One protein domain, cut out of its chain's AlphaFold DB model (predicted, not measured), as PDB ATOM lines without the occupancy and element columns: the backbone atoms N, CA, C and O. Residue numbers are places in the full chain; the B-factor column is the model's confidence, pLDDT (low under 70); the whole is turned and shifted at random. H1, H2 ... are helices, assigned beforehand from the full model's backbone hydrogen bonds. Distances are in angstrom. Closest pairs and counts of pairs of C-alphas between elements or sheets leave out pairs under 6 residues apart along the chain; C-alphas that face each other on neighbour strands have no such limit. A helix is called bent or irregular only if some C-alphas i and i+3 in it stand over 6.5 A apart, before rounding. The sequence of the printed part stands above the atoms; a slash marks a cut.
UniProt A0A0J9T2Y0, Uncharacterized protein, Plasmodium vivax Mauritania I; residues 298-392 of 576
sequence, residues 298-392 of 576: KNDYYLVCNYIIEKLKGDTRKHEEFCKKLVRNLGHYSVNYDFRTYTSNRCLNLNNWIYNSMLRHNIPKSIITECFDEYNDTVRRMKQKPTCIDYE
ATOM      1  N   LYS A 298     132.062 159.232 142.885       91.81
ATOM      2  CA  LYS A 298     132.282 157.903 143.481       91.81
ATOM      3  C   LYS A 298     131.926 156.726 142.573       91.81
ATOM      4  O   LYS A 298     132.618 155.715 142.595       91.81
ATOM      5  N   ASN A 299     130.871 156.864 141.767       92.44
ATOM      6  CA  ASN A 299     130.449 155.814 140.841       92.44
ATOM      7  C   ASN A 299     131.475 155.622 139.716       92.44
ATOM      8  O   ASN A 299     131.728 154.486 139.333       92.44
ATOM      9  N   ASP A 300     132.103 156.703 139.238       93.44
ATOM     10  CA  ASP A 300     133.150 156.632 138.213       93.44
ATOM     11  C   ASP A 300     134.363 155.868 138.776       93.44
ATOM     12  O   ASP A 300     134.854 154.927 138.154       93.44
ATOM     13  N   TYR A 301     134.777 156.182 140.010       94.50
ATOM     14  CA  TYR A 301     135.879 155.479 140.679       94.50
ATOM     15  C   TYR A 301     135.554 154.003 140.940       94.50
ATOM     16  O   TYR A 301     136.414 153.142 140.765       94.50
ATOM     17  N   TYR A 302     134.317 153.703 141.347       93.19
ATOM     18  CA  TYR A 302     133.854 152.333 141.558       93.19
ATOM     19  C   TYR A 302     133.920 151.510 140.270       93.19
ATOM     20  O   TYR A 302     134.452 150.405 140.293       93.19
ATOM     21  N   LEU A 303     133.434 152.045 139.145       93.69
ATOM     22  CA  LEU A 303     133.452 151.338 137.861       93.69
ATOM     23  C   LEU A 303     134.880 151.020 137.406       93.69
ATOM     24  O   LEU A 303     135.160 149.886 137.017       93.69
ATOM     25  N   VAL A 304     135.784 151.998 137.510       94.94
ATOM     26  CA  VAL A 304     137.208 151.823 137.188       94.94
ATOM     27  C   VAL A 304     137.832 150.752 138.077       94.94
ATOM     28  O   VAL A 304     138.451 149.810 137.587       94.94
ATOM     29  N   CYS A 305     137.635 150.852 139.391       94.81
ATOM     30  CA  CYS A 305     138.245 149.923 140.332       94.81
ATOM     31  C   CYS A 305     137.665 148.517 140.263       94.81
ATOM     32  O   CYS A 305     138.423 147.556 140.375       94.81
ATOM     33  N   ASN A 306     136.360 148.373 140.030       93.00
ATOM     34  CA  ASN A 306     135.753 147.067 139.820       93.00
ATOM     35  C   ASN A 306     136.358 146.389 138.583       93.00
ATOM     36  O   ASN A 306     136.762 145.232 138.660       93.00
ATOM     37  N   TYR A 307     136.530 147.136 137.485       92.50
ATOM     38  CA  TYR A 307     137.198 146.635 136.284       92.50
ATOM     39  C   TYR A 307     138.651 146.204 136.552       92.50
ATOM     40  O   TYR A 307     139.051 145.101 136.174       92.50
ATOM     41  N   ILE A 308     139.437 147.035 137.248       94.06
ATOM     42  CA  ILE A 308     140.832 146.725 137.606       94.06
ATOM     43  C   ILE A 308     140.915 145.454 138.466       94.06
ATOM     44  O   ILE A 308     141.737 144.573 138.216       94.06
ATOM     45  N   ILE A 309     140.053 145.330 139.474       91.00
ATOM     46  CA  ILE A 309     140.060 144.195 140.406       91.00
ATOM     47  C   ILE A 309     139.647 142.901 139.705       91.00
ATOM     48  O   ILE A 309     140.308 141.875 139.884       91.00
ATOM     49  N   GLU A 310     138.601 142.947 138.876       88.50
ATOM     50  CA  GLU A 310     138.167 141.805 138.065       88.50
ATOM     51  C   GLU A 310     139.274 141.336 137.112       88.50
ATOM     52  O   GLU A 310     139.497 140.129 136.967       88.50
ATOM     53  N   LYS A 311     140.021 142.278 136.517       88.31
ATOM     54  CA  LYS A 311     141.163 141.984 135.643       88.31
ATOM     55  C   LYS A 311     142.293 141.268 136.387       88.31
ATOM     56  O   LYS A 311     142.848 140.301 135.863       88.31
ATOM     57  N   LEU A 312     142.635 141.720 137.595       86.94
ATOM     58  CA  LEU A 312     143.791 141.222 138.348       86.94
ATOM     59  C   LEU A 312     143.594 139.824 138.962       86.94
ATOM     60  O   LEU A 312     144.590 139.135 139.188       86.94
ATOM     61  N   LYS A 313     142.343 139.376 139.173       75.50
ATOM     62  CA  LYS A 313     141.975 138.106 139.846       75.50
ATOM     63  C   LYS A 313     142.569 137.986 141.278       75.50
ATOM     64  O   LYS A 313     143.374 138.800 141.720       75.50
ATOM     65  N   GLY A 314     142.158 136.969 142.046       67.75
ATOM     66  CA  GLY A 314     142.682 136.701 143.402       67.75
ATOM     67  C   GLY A 314     142.070 137.554 144.531       67.75
ATOM     68  O   GLY A 314     140.967 138.075 144.401       67.75
ATOM     69  N   ASP A 315     142.776 137.680 145.663       66.75
ATOM     70  CA  ASP A 315     142.331 138.409 146.873       66.75
ATOM     71  C   ASP A 315     142.630 139.925 146.803       66.75
ATOM     72  O   ASP A 315     143.100 140.552 147.750       66.75
ATOM     73  N   THR A 316     142.415 140.532 145.634       71.75
ATOM     74  CA  THR A 316     142.584 141.980 145.408       71.75
ATOM     75  C   THR A 316     141.352 142.778 145.831       71.75
ATOM     76  O   THR A 316     141.437 143.988 146.041       71.75
ATOM     77  N   ARG A 317     140.218 142.095 146.046       74.12
ATOM     78  CA  ARG A 317     138.933 142.683 146.458       74.12
ATOM     79  C   ARG A 317     139.020 143.429 147.791       74.12
ATOM     80  O   ARG A 317     138.396 144.469 147.951       74.12
ATOM     81  N   LYS A 318     139.864 142.967 148.720       81.88
ATOM     82  CA  LYS A 318     140.114 143.656 150.001       81.88
ATOM     83  C   LYS A 318     140.793 145.027 149.854       81.88
ATOM     84  O   LYS A 318     140.827 145.794 150.809       81.88
ATOM     85  N   HIS A 319     141.334 145.339 148.676       84.56
ATOM     86  CA  HIS A 319     142.012 146.602 148.376       84.56
ATOM     87  C   HIS A 319     141.173 147.532 147.484       84.56
ATOM     88  O   HIS A 319     141.691 148.533 146.986       84.56
ATOM     89  N   GLU A 320     139.881 147.238 147.300       89.44
ATOM     90  CA  GLU A 320     138.962 148.063 146.506       89.44
ATOM     91  C   GLU A 320     138.910 149.512 146.998       89.44
ATOM     92  O   GLU A 320     138.990 150.447 146.203       89.44
ATOM     93  N   GLU A 321     138.878 149.709 148.316       91.25
ATOM     94  CA  GLU A 321     138.897 151.042 148.918       91.25
ATOM     95  C   GLU A 321     140.185 151.812 148.610       91.25
ATOM     96  O   GLU A 321     140.138 153.001 148.291       91.25
ATOM     97  N   PHE A 322     141.340 151.142 148.639       93.62
ATOM     98  CA  PHE A 322     142.605 151.769 148.254       93.62
ATOM     99  C   PHE A 322     142.587 152.178 146.777       93.62
ATOM    100  O   PHE A 322     142.959 153.307 146.456       93.62
ATOM    101  N   CYS A 323     142.103 151.298 145.893       95.75
ATOM    102  CA  CYS A 323     141.967 151.610 144.474       95.75
ATOM    103  C   CYS A 323     141.114 152.870 144.266       95.75
ATOM    104  O   CYS A 323     141.553 153.798 143.586       95.75
ATOM    105  N   LYS A 324     139.933 152.955 144.899       95.56
ATOM    106  CA  LYS A 324     139.034 154.114 144.744       95.56
ATOM    107  C   LYS A 324     139.711 155.410 145.180       95.56
ATOM    108  O   LYS A 324     139.629 156.417 144.474       95.56
ATOM    109  N   LYS A 325     140.409 155.386 146.322       95.81
ATOM    110  CA  LYS A 325     141.184 156.534 146.818       95.81
ATOM    111  C   LYS A 325     142.277 156.936 145.830       95.81
ATOM    112  O   LYS A 325     142.415 158.124 145.539       95.81
ATOM    113  N   LEU A 326     143.020 155.973 145.283       96.69
ATOM    114  CA  LEU A 326     144.079 156.227 144.307       96.69
ATOM    115  C   LEU A 326     143.528 156.845 143.011       96.69
ATOM    116  O   LEU A 326     144.012 157.898 142.596       96.69
ATOM    117  N   VAL A 327     142.477 156.269 142.420       96.00
ATOM    118  CA  VAL A 327     141.830 156.797 141.203       96.00
ATOM    119  C   VAL A 327     141.306 158.219 141.430       96.00
ATOM    120  O   VAL A 327     141.589 159.113 140.626       96.00
ATOM    121  N   ARG A 328     140.634 158.473 142.566       95.12
ATOM    122  CA  ARG A 328     140.226 159.830 142.969       95.12
ATOM    123  C   ARG A 328     141.431 160.767 143.031       95.12
ATOM    124  O   ARG A 328     141.392 161.866 142.483       95.12
ATOM    125  N   ASN A 329     142.506 160.348 143.699       94.38
ATOM    126  CA  ASN A 329     143.691 161.179 143.890       94.38
ATOM    127  C   ASN A 329     144.395 161.514 142.574       94.38
ATOM    128  O   ASN A 329     144.845 162.651 142.430       94.38
ATOM    129  N   LEU A 330     144.435 160.596 141.604       94.50
ATOM    130  CA  LEU A 330     144.967 160.842 140.257       94.50
ATOM    131  C   LEU A 330     144.165 161.911 139.492       94.50
ATOM    132  O   LEU A 330     144.697 162.537 138.579       94.50
ATOM    133  N   GLY A 331     142.909 162.167 139.874       91.81
ATOM    134  CA  GLY A 331     142.184 163.401 139.545       91.81
ATOM    135  C   GLY A 331     141.685 163.535 138.103       91.81
ATOM    136  O   GLY A 331     141.190 164.594 137.725       91.81
ATOM    137  N   HIS A 332     141.798 162.494 137.281       91.81
ATOM    138  CA  HIS A 332     141.349 162.479 135.882       91.81
ATOM    139  C   HIS A 332     139.842 162.253 135.713       91.81
ATOM    140  O   HIS A 332     139.291 162.624 134.681       91.81
ATOM    141  N   TYR A 333     139.175 161.740 136.747       89.44
ATOM    142  CA  TYR A 333     137.716 161.651 136.834       89.44
ATOM    143  C   TYR A 333     137.090 162.740 137.718       89.44
ATOM    144  O   TYR A 333     135.868 162.769 137.876       89.44
ATOM    145  N   SER A 334     137.891 163.651 138.292       85.38
ATOM    146  CA  SER A 334     137.339 164.755 139.081       85.38
ATOM    147  C   SER A 334     136.515 165.689 138.187       85.38
ATOM    148  O   SER A 334     136.751 165.800 136.982       85.38
ATOM    149  N   VAL A 335     135.555 166.402 138.783       79.50
ATOM    150  CA  VAL A 335     134.670 167.333 138.054       79.50
ATOM    151  C   VAL A 335     135.464 168.374 137.254       79.50
ATOM    152  O   VAL A 335     135.073 168.720 136.142       79.50
ATOM    153  N   ASN A 336     136.591 168.835 137.800       81.69
ATOM    154  CA  ASN A 336     137.422 169.882 137.210       81.69
ATOM    155  C   ASN A 336     138.704 169.352 136.558       81.69
ATOM    156  O   ASN A 336     139.559 170.153 136.179       81.69
ATOM    157  N   TYR A 337     138.852 168.030 136.416       81.06
ATOM    158  CA  TYR A 337     140.073 167.404 135.911       81.06
ATOM    159  C   TYR A 337     141.322 167.903 136.649       81.06
ATOM    160  O   TYR A 337     142.245 168.446 136.043       81.06
ATOM    161  N   ASP A 338     141.344 167.714 137.968       82.19
ATOM    162  CA  ASP A 338     142.368 168.199 138.905       82.19
ATOM    163  C   ASP A 338     143.788 167.824 138.467       82.19
ATOM    164  O   ASP A 338     144.746 168.538 138.762       82.19
ATOM    165  N   PHE A 339     143.941 166.730 137.715       84.25
ATOM    166  CA  PHE A 339     145.219 166.342 137.122       84.25
ATOM    167  C   PHE A 339     145.830 167.433 136.224       84.25
ATOM    168  O   PHE A 339     147.042 167.473 136.054       84.25
ATOM    169  N   ARG A 340     145.045 168.354 135.659       81.44
ATOM    170  CA  ARG A 340     145.558 169.458 134.830       81.44
ATOM    171  C   ARG A 340     146.318 170.506 135.640       81.44
ATOM    172  O   ARG A 340     147.165 171.196 135.086       81.44
ATOM    173  N   THR A 341     146.028 170.622 136.934       78.12
ATOM    174  CA  THR A 341     146.677 171.566 137.860       78.12
ATOM    175  C   THR A 341     147.625 170.864 138.834       78.12
ATOM    176  O   THR A 341     148.082 171.465 139.807       78.12
ATOM    177  N   TYR A 342     147.940 169.587 138.581       79.50
ATOM    178  CA  TYR A 342     148.849 168.802 139.409       79.50
ATOM    179  C   TYR A 342     150.245 169.423 139.422       79.50
ATOM    180  O   TYR A 342     150.922 169.504 138.398       79.50
ATOM    181  N   THR A 343     150.695 169.839 140.601       77.56
ATOM    182  CA  THR A 343     152.080 170.262 140.799       77.56
ATOM    183  C   THR A 343     152.977 169.038 140.967       77.56
ATOM    184  O   THR A 343     152.537 167.988 141.447       77.56
ATOM    185  N   SER A 344     154.265 169.185 140.643       78.56
ATOM    186  CA  SER A 344     155.261 168.131 140.890       78.56
ATOM    187  C   SER A 344     155.262 167.686 142.360       78.56
ATOM    188  O   SER A 344     155.340 166.494 142.647       78.56
ATOM    189  N   ASN A 345     155.079 168.626 143.297       80.81
ATOM    190  CA  ASN A 345     155.018 168.327 144.728       80.81
ATOM    191  C   ASN A 345     153.779 167.490 145.104       80.81
ATOM    192  O   ASN A 345     153.868 166.591 145.935       80.81
ATOM    193  N   ARG A 346     152.626 167.723 144.456       84.50
ATOM    194  CA  ARG A 346     151.419 166.909 144.675       84.50
ATOM    195  C   ARG A 346     151.620 165.468 144.207       84.50
ATOM    196  O   ARG A 346     151.243 164.549 144.926       84.50
ATOM    197  N   CYS A 347     152.236 165.268 143.041       89.31
ATOM    198  CA  CYS A 347     152.551 163.923 142.555       89.31
ATOM    199  C   CYS A 347     153.574 163.207 143.445       89.31
ATOM    200  O   CYS A 347     153.423 162.018 143.719       89.31
ATOM    201  N   LEU A 348     154.586 163.929 143.936       87.81
ATOM    202  CA  LEU A 348     155.553 163.388 144.887       87.81
ATOM    203  C   LEU A 348     154.862 162.922 146.176       87.81
ATOM    204  O   LEU A 348     155.047 161.780 146.588       87.81
ATOM    205  N   ASN A 349     154.009 163.765 146.763       86.06
ATOM    206  CA  ASN A 349     153.253 163.420 147.968       86.06
ATOM    207  C   ASN A 349     152.319 162.224 147.748       86.06
ATOM    208  O   ASN A 349     152.250 161.346 148.605       86.06
ATOM    209  N   LEU A 350     151.644 162.154 146.594       92.12
ATOM    210  CA  LEU A 350     150.823 160.999 146.235       92.12
ATOM    211  C   LEU A 350     151.669 159.722 146.167       92.12
ATOM    212  O   LEU A 350     151.302 158.723 146.771       92.12
ATOM    213  N   ASN A 351     152.814 159.747 145.486       92.19
ATOM    214  CA  ASN A 351     153.691 158.580 145.392       92.19
ATOM    215  C   ASN A 351     154.259 158.150 146.752       92.19
ATOM    216  O   ASN A 351     154.336 156.955 147.032       92.19
ATOM    217  N   ASN A 352     154.601 159.103 147.624       88.88
ATOM    218  CA  ASN A 352     155.029 158.805 148.993       88.88
ATOM    219  C   ASN A 352     153.907 158.128 149.794       88.88
ATOM    220  O   ASN A 352     154.157 157.170 150.525       88.88
ATOM    221  N   TRP A 353     152.668 158.607 149.646       90.44
ATOM    222  CA  TRP A 353     151.491 157.993 150.260       90.44
ATOM    223  C   TRP A 353     151.263 156.574 149.729       90.44
ATOM    224  O   TRP A 353     151.175 155.650 150.532       90.44
ATOM    225  N   ILE A 354     151.288 156.375 148.406       92.62
ATOM    226  CA  ILE A 354     151.144 155.057 147.763       92.62
ATOM    227  C   ILE A 354     152.162 154.068 148.330       92.62
ATOM    228  O   ILE A 354     151.791 152.972 148.747       92.62
ATOM    229  N   TYR A 355     153.435 154.462 148.377       90.00
ATOM    230  CA  TYR A 355     154.506 153.605 148.872       90.00
ATOM    231  C   TYR A 355     154.324 153.236 150.351       90.00
ATOM    232  O   TYR A 355     154.459 152.077 150.743       90.00
ATOM    233  N   ASN A 356     153.933 154.207 151.179       84.44
ATOM    234  CA  ASN A 356     153.616 153.952 152.581       84.44
ATOM    235  C   ASN A 356     152.419 153.004 152.737       84.44
ATOM    236  O   ASN A 356     152.463 152.100 153.575       84.44
ATOM    237  N   SER A 357     151.372 153.164 151.925       86.44
ATOM    238  CA  SER A 357     150.216 152.265 151.924       86.44
ATOM    239  C   SER A 357     150.600 150.851 151.493       86.44
ATOM    240  O   SER A 357     150.149 149.900 152.133       86.44
ATOM    241  N   MET A 358     151.461 150.699 150.474       87.75
ATOM    242  CA  MET A 358     151.992 149.398 150.042       87.75
ATOM    243  C   MET A 358     152.582 148.622 151.208       87.75
ATOM    244  O   MET A 358     152.194 147.480 151.433       87.75
ATOM    245  N   LEU A 359     153.467 149.256 151.974       82.19
ATOM    246  CA  LEU A 359     154.156 148.597 153.079       82.19
ATOM    247  C   LEU A 359     153.237 148.317 154.270       82.19
ATOM    248  O   LEU A 359     153.339 147.267 154.894       82.19
ATOM    249  N   ARG A 360     152.325 149.240 154.593       79.94
ATOM    250  CA  ARG A 360     151.452 149.119 155.771       79.94
ATOM    251  C   ARG A 360     150.320 148.129 155.597       79.94
ATOM    252  O   ARG A 360     149.999 147.373 156.509       79.94
ATOM    253  N   HIS A 361     149.678 148.190 154.443       81.88
ATOM    254  CA  HIS A 361     148.448 147.455 154.177       81.88
ATOM    255  C   HIS A 361     148.680 146.302 153.206       81.88
ATOM    256  O   HIS A 361     147.714 145.694 152.747       81.88
ATOM    257  N   ASN A 362     149.949 145.999 152.904       85.31
ATOM    258  CA  ASN A 362     150.359 144.990 151.935       85.31
ATOM    259  C   ASN A 362     149.642 145.178 150.589       85.31
ATOM    260  O   ASN A 362     149.161 144.207 150.007       85.31
ATOM    261  N   ILE A 363     149.519 146.432 150.124       88.81
ATOM    262  CA  ILE A 363     148.847 146.725 148.852       88.81
ATOM    263  C   ILE A 363     149.669 146.110 147.710       88.81
ATOM    264  O   ILE A 363     150.844 146.452 147.555       88.81
ATOM    265  N   PRO A 364     149.071 145.244 146.873       90.12
ATOM    266  CA  PRO A 364     149.756 144.668 145.728       90.12
ATOM    267  C   PRO A 364     150.173 145.746 144.726       90.12
ATOM    268  O   PRO A 364     149.346 146.550 144.288       90.12
ATOM    269  N   LYS A 365     151.439 145.710 144.284       90.75
ATOM    270  CA  LYS A 365     151.959 146.629 143.254       90.75
ATOM    271  C   LYS A 365     151.128 146.588 141.967       90.75
ATOM    272  O   LYS A 365     150.964 147.618 141.326       90.75
ATOM    273  N   SER A 366     150.547 145.434 141.639       91.44
ATOM    274  CA  SER A 366     149.678 145.259 140.472       91.44
ATOM    275  C   SER A 366     148.458 146.184 140.474       91.44
ATOM    276  O   SER A 366     148.107 146.697 139.418       91.44
ATOM    277  N   ILE A 367     147.849 146.466 141.633       93.38
ATOM    278  CA  ILE A 367     146.717 147.406 141.726       93.38
ATOM    279  C   ILE A 367     147.172 148.820 141.366       93.38
ATOM    280  O   ILE A 367     146.500 149.518 140.616       93.38
ATOM    281  N   ILE A 368     148.334 149.231 141.875       94.69
ATOM    282  CA  ILE A 368     148.900 150.560 141.619       94.69
ATOM    283  C   ILE A 368     149.241 150.715 140.139       94.69
ATOM    284  O   ILE A 368     148.863 151.719 139.539       94.69
ATOM    285  N   THR A 369     149.905 149.715 139.554       94.25
ATOM    286  CA  THR A 369     150.247 149.702 138.127       94.25
ATOM    287  C   THR A 369     148.998 149.846 137.263       94.25
ATOM    288  O   THR A 369     148.947 150.747 136.434       94.25
ATOM    289  N   GLU A 370     147.952 149.058 137.518       95.19
ATOM    290  CA  GLU A 370     146.704 149.144 136.752       95.19
ATOM    291  C   GLU A 370     145.987 150.496 136.916       95.19
ATOM    292  O   GLU A 370     145.464 151.033 135.942       95.19
ATOM    293  N   CYS A 371     145.997 151.097 138.114       96.44
ATOM    294  CA  CYS A 371     145.451 152.445 138.309       96.44
ATOM    295  C   CYS A 371     146.216 153.510 137.505       96.44
ATOM    296  O   CYS A 371     145.602 154.421 136.950       96.44
ATOM    297  N   PHE A 372     147.549 153.429 137.453       96.25
ATOM    298  CA  PHE A 372     148.353 154.368 136.669       96.25
ATOM    299  C   PHE A 372     148.238 154.129 135.164       96.25
ATOM    300  O   PHE A 372     148.230 155.101 134.410       96.25
ATOM    301  N   ASP A 373     148.127 152.879 134.720       95.69
ATOM    302  CA  ASP A 373     147.911 152.542 133.311       95.69
ATOM    303  C   ASP A 373     146.570 153.088 132.821       95.69
ATOM    304  O   ASP A 373     146.523 153.779 131.801       95.69
ATOM    305  N   GLU A 374     145.500 152.879 133.591       95.88
ATOM    306  CA  GLU A 374     144.183 153.435 133.284       95.88
ATOM    307  C   GLU A 374     144.224 154.970 133.238       95.88
ATOM    308  O   GLU A 374     143.822 155.566 132.233       95.88
ATOM    309  N   TYR A 375     144.818 155.615 134.246       96.06
ATOM    310  CA  TYR A 375     145.022 157.065 134.259       96.06
ATOM    311  C   TYR A 375     145.774 157.562 133.019       96.06
ATOM    312  O   TYR A 375     145.341 158.513 132.361       96.06
ATOM    313  N   ASN A 376     146.897 156.926 132.685       95.25
ATOM    314  CA  ASN A 376     147.727 157.307 131.548       95.25
ATOM    315  C   ASN A 376     146.955 157.187 130.234       95.25
ATOM    316  O   ASN A 376     146.996 158.103 129.408       95.25
ATOM    317  N   ASP A 377     146.233 156.086 130.048       94.88
ATOM    318  CA  ASP A 377     145.420 155.841 128.865       94.88
ATOM    319  C   ASP A 377     144.289 156.857 128.740       94.88
ATOM    320  O   ASP A 377     144.099 157.454 127.676       94.88
ATOM    321  N   THR A 378     143.562 157.110 129.825       94.19
ATOM    322  CA  THR A 378     142.450 158.060 129.846       94.19
ATOM    323  C   THR A 378     142.933 159.483 129.569       94.19
ATOM    324  O   THR A 378     142.381 160.169 128.702       94.19
ATOM    325  N   VAL A 379     144.031 159.916 130.191       93.56
ATOM    326  CA  VAL A 379     144.633 161.233 129.940       93.56
ATOM    327  C   VAL A 379     145.143 161.368 128.499       93.56
ATOM    328  O   VAL A 379     144.927 162.404 127.858       93.56
ATOM    329  N   ARG A 380     145.751 160.318 127.937       93.62
ATOM    330  CA  ARG A 380     146.184 160.303 126.529       93.62
ATOM    331  C   ARG A 380     145.004 160.363 125.562       93.62
ATOM    332  O   ARG A 380     145.070 161.111 124.588       93.62
ATOM    333  N   ARG A 381     143.900 159.656 125.839       93.69
ATOM    334  CA  ARG A 381     142.651 159.749 125.051       93.69
ATOM    335  C   ARG A 381     142.057 161.159 125.090       93.69
ATOM    336  O   ARG A 381     141.527 161.621 124.084       93.69
ATOM    337  N   MET A 382     142.233 161.884 126.196       91.44
ATOM    338  CA  MET A 382     141.897 163.313 126.304       91.44
ATOM    339  C   MET A 382     142.871 164.241 125.547       91.44
ATOM    340  O   MET A 382     142.713 165.462 125.608       91.44
ATOM    341  N   LYS A 383     143.874 163.696 124.842       92.56
ATOM    342  CA  LYS A 383     144.960 164.431 124.170       92.56
ATOM    343  C   LYS A 383     145.743 165.331 125.131       92.56
ATOM    344  O   LYS A 383     146.121 166.448 124.784       92.56
ATOM    345  N   GLN A 384     145.946 164.862 126.359       90.94
ATOM    346  CA  GLN A 384     146.719 165.547 127.393       90.94
ATOM    347  C   GLN A 384     147.938 164.711 127.786       90.94
ATOM    348  O   GLN A 384     147.999 163.508 127.527       90.94
ATOM    349  N   LYS A 385     148.921 165.356 128.420       89.38
ATOM    350  CA  LYS A 385     150.081 164.668 128.989       89.38
ATOM    351  C   LYS A 385     149.794 164.315 130.455       89.38
ATOM    352  O   LYS A 385     149.374 165.210 131.190       89.38
ATOM    353  N   PRO A 386     150.034 163.065 130.893       89.81
ATOM    354  CA  PRO A 386     150.006 162.714 132.309       89.81
ATOM    355  C   PRO A 386     150.926 163.634 133.112       89.81
ATOM    356  O   PRO A 386     152.082 163.855 132.743       89.81
ATOM    357  N   THR A 387     150.388 164.205 134.181       90.31
ATOM    358  CA  THR A 387     151.085 165.155 135.061       90.31
ATOM    359  C   THR A 387     151.665 164.477 136.292       90.31
ATOM    360  O   THR A 387     152.544 165.038 136.941       90.31
ATOM    361  N   CYS A 388     151.208 163.260 136.593       90.88
ATOM    362  CA  CYS A 388     151.792 162.407 137.609       90.88
ATOM    363  C   CYS A 388     152.240 161.075 137.008       90.88
ATOM    364  O   CYS A 388     151.616 160.559 136.090       90.88
ATOM    365  N   ILE A 389     153.341 160.532 137.511       90.31
ATOM    366  CA  ILE A 389     153.915 159.265 137.055       90.31
ATOM    367  C   ILE A 389     154.103 158.387 138.292       90.31
ATOM    368  O   ILE A 389     154.441 158.912 139.358       90.31
ATOM    369  N   ASP A 390     153.866 157.081 138.149       91.44
ATOM    370  CA  ASP A 390     154.169 156.095 139.188       91.44
ATOM    371  C   ASP A 390     155.666 156.130 139.484       91.44
ATOM    372  O   ASP A 390     156.508 155.846 138.628       91.44
ATOM    373  N   TYR A 391     155.999 156.521 140.703       84.94
ATOM    374  CA  TYR A 391     157.364 156.574 141.165       84.94
ATOM    375  C   TYR A 391     157.688 155.251 141.839       84.94
ATOM    376  O   TYR A 391     157.457 155.042 143.030       84.94
ATOM    377  N   GLU A 392     158.212 154.330 141.035       86.75
ATOM    378  CA  GLU A 392     158.527 152.964 141.437       86.75
ATOM    379  C   GLU A 392     159.757 152.899 142.357       86.75
ATOM    380  O   GLU A 392     160.812 152.384 141.980       86.75
TER     381      GLU A 392
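Overview. This is residues 298 to 392 of the 576 residues of an uncharacterized protein of Plasmodium vivax Mauritania I (UniProt A0A0J9T2Y0). What shape do the parts make? H1, H2 and H5 pack on one another as a crossed helical core, and H4 runs beside H2 on the side away from H1, a little off the core. The short H3 sits at one end between H2 and H4, and after H5 the last residues, 382 to 392, fold back toward H4. How large and of what class is it? The printed part has 95 residues with five named helices, H1 to H5 in that order, and no named strand, so its class is all helix. It is compact, with a radius of gyration of the C-alphas of 12.6 A, and spans 34 by 25 by 20 A.

Along the chain. Where do the first helices lie? H1, residues 298 to 312, begins at C-alpha 298 (132.282, 157.903, 143.481) and is 20.9 A long. H2, residues 317 to 330, measures 20.1 A and is irregular: C-alphas 318 and 321 are 7.6 A apart. What follows? H3 holds residues 338 to 341, 5.6 A, and H4 residues 344 to 361, 25.5 A. H5, residues 365 to 381, is 24.3 A long and ends at C-alpha 381 (142.651, 159.749, 125.051).

Arrangement. How does H1 stand to H2 and H5? H1 touches H2 at a steep tilt of 54 degrees, opposite ways, with the closest C-alphas, Tyr 301 and Lys 324, 5.3 A apart. H5 touches H1 with residues 366 to 371 alone, at a steep tilt of 58 degrees, opposite ways; the closest C-alphas, Ile 308 and Glu 370, are 6.4 A apart. How does H2 stand to H5 and H4? H2 and H5 touch, the same way, at a tilt of 38 degrees that is only just steep; the closest C-alphas are Val 327 and Cys 371, 6.4 A. H2 and H4 are close but not clearly touching, at a shallow tilt of 9 degrees, opposite ways; the closest C-alphas are Asn 329 and Leu 350, 7.5 A. What of H3 and the rest of H4? H3 is close to H2 but not clearly touching, with Leu 330 and Phe 339 the closest C-alphas at 6.3 A; H4 stands likewise to H5, Met 358 and Lys 365 at 7.3 A. H1 and H4 are apart. How do the backbones run? In H1, H4 and H5 each O i to N i+4 pair is within hydrogen-bond range, in H2 8 of 10 are, and H3 is too short for such a pair.

Size, cuts and confidence. How far does it reach? The two C-alphas farthest apart, Arg 360 and Lys 383, are 35.7 A apart. Are there cuts or long links? The printed part has no cut; the link H2 to H3 is short and the other three are tight. Where is confidence low? The mean pLDDT of the printed part is 88.9, and residues 314 to 315 are under 70.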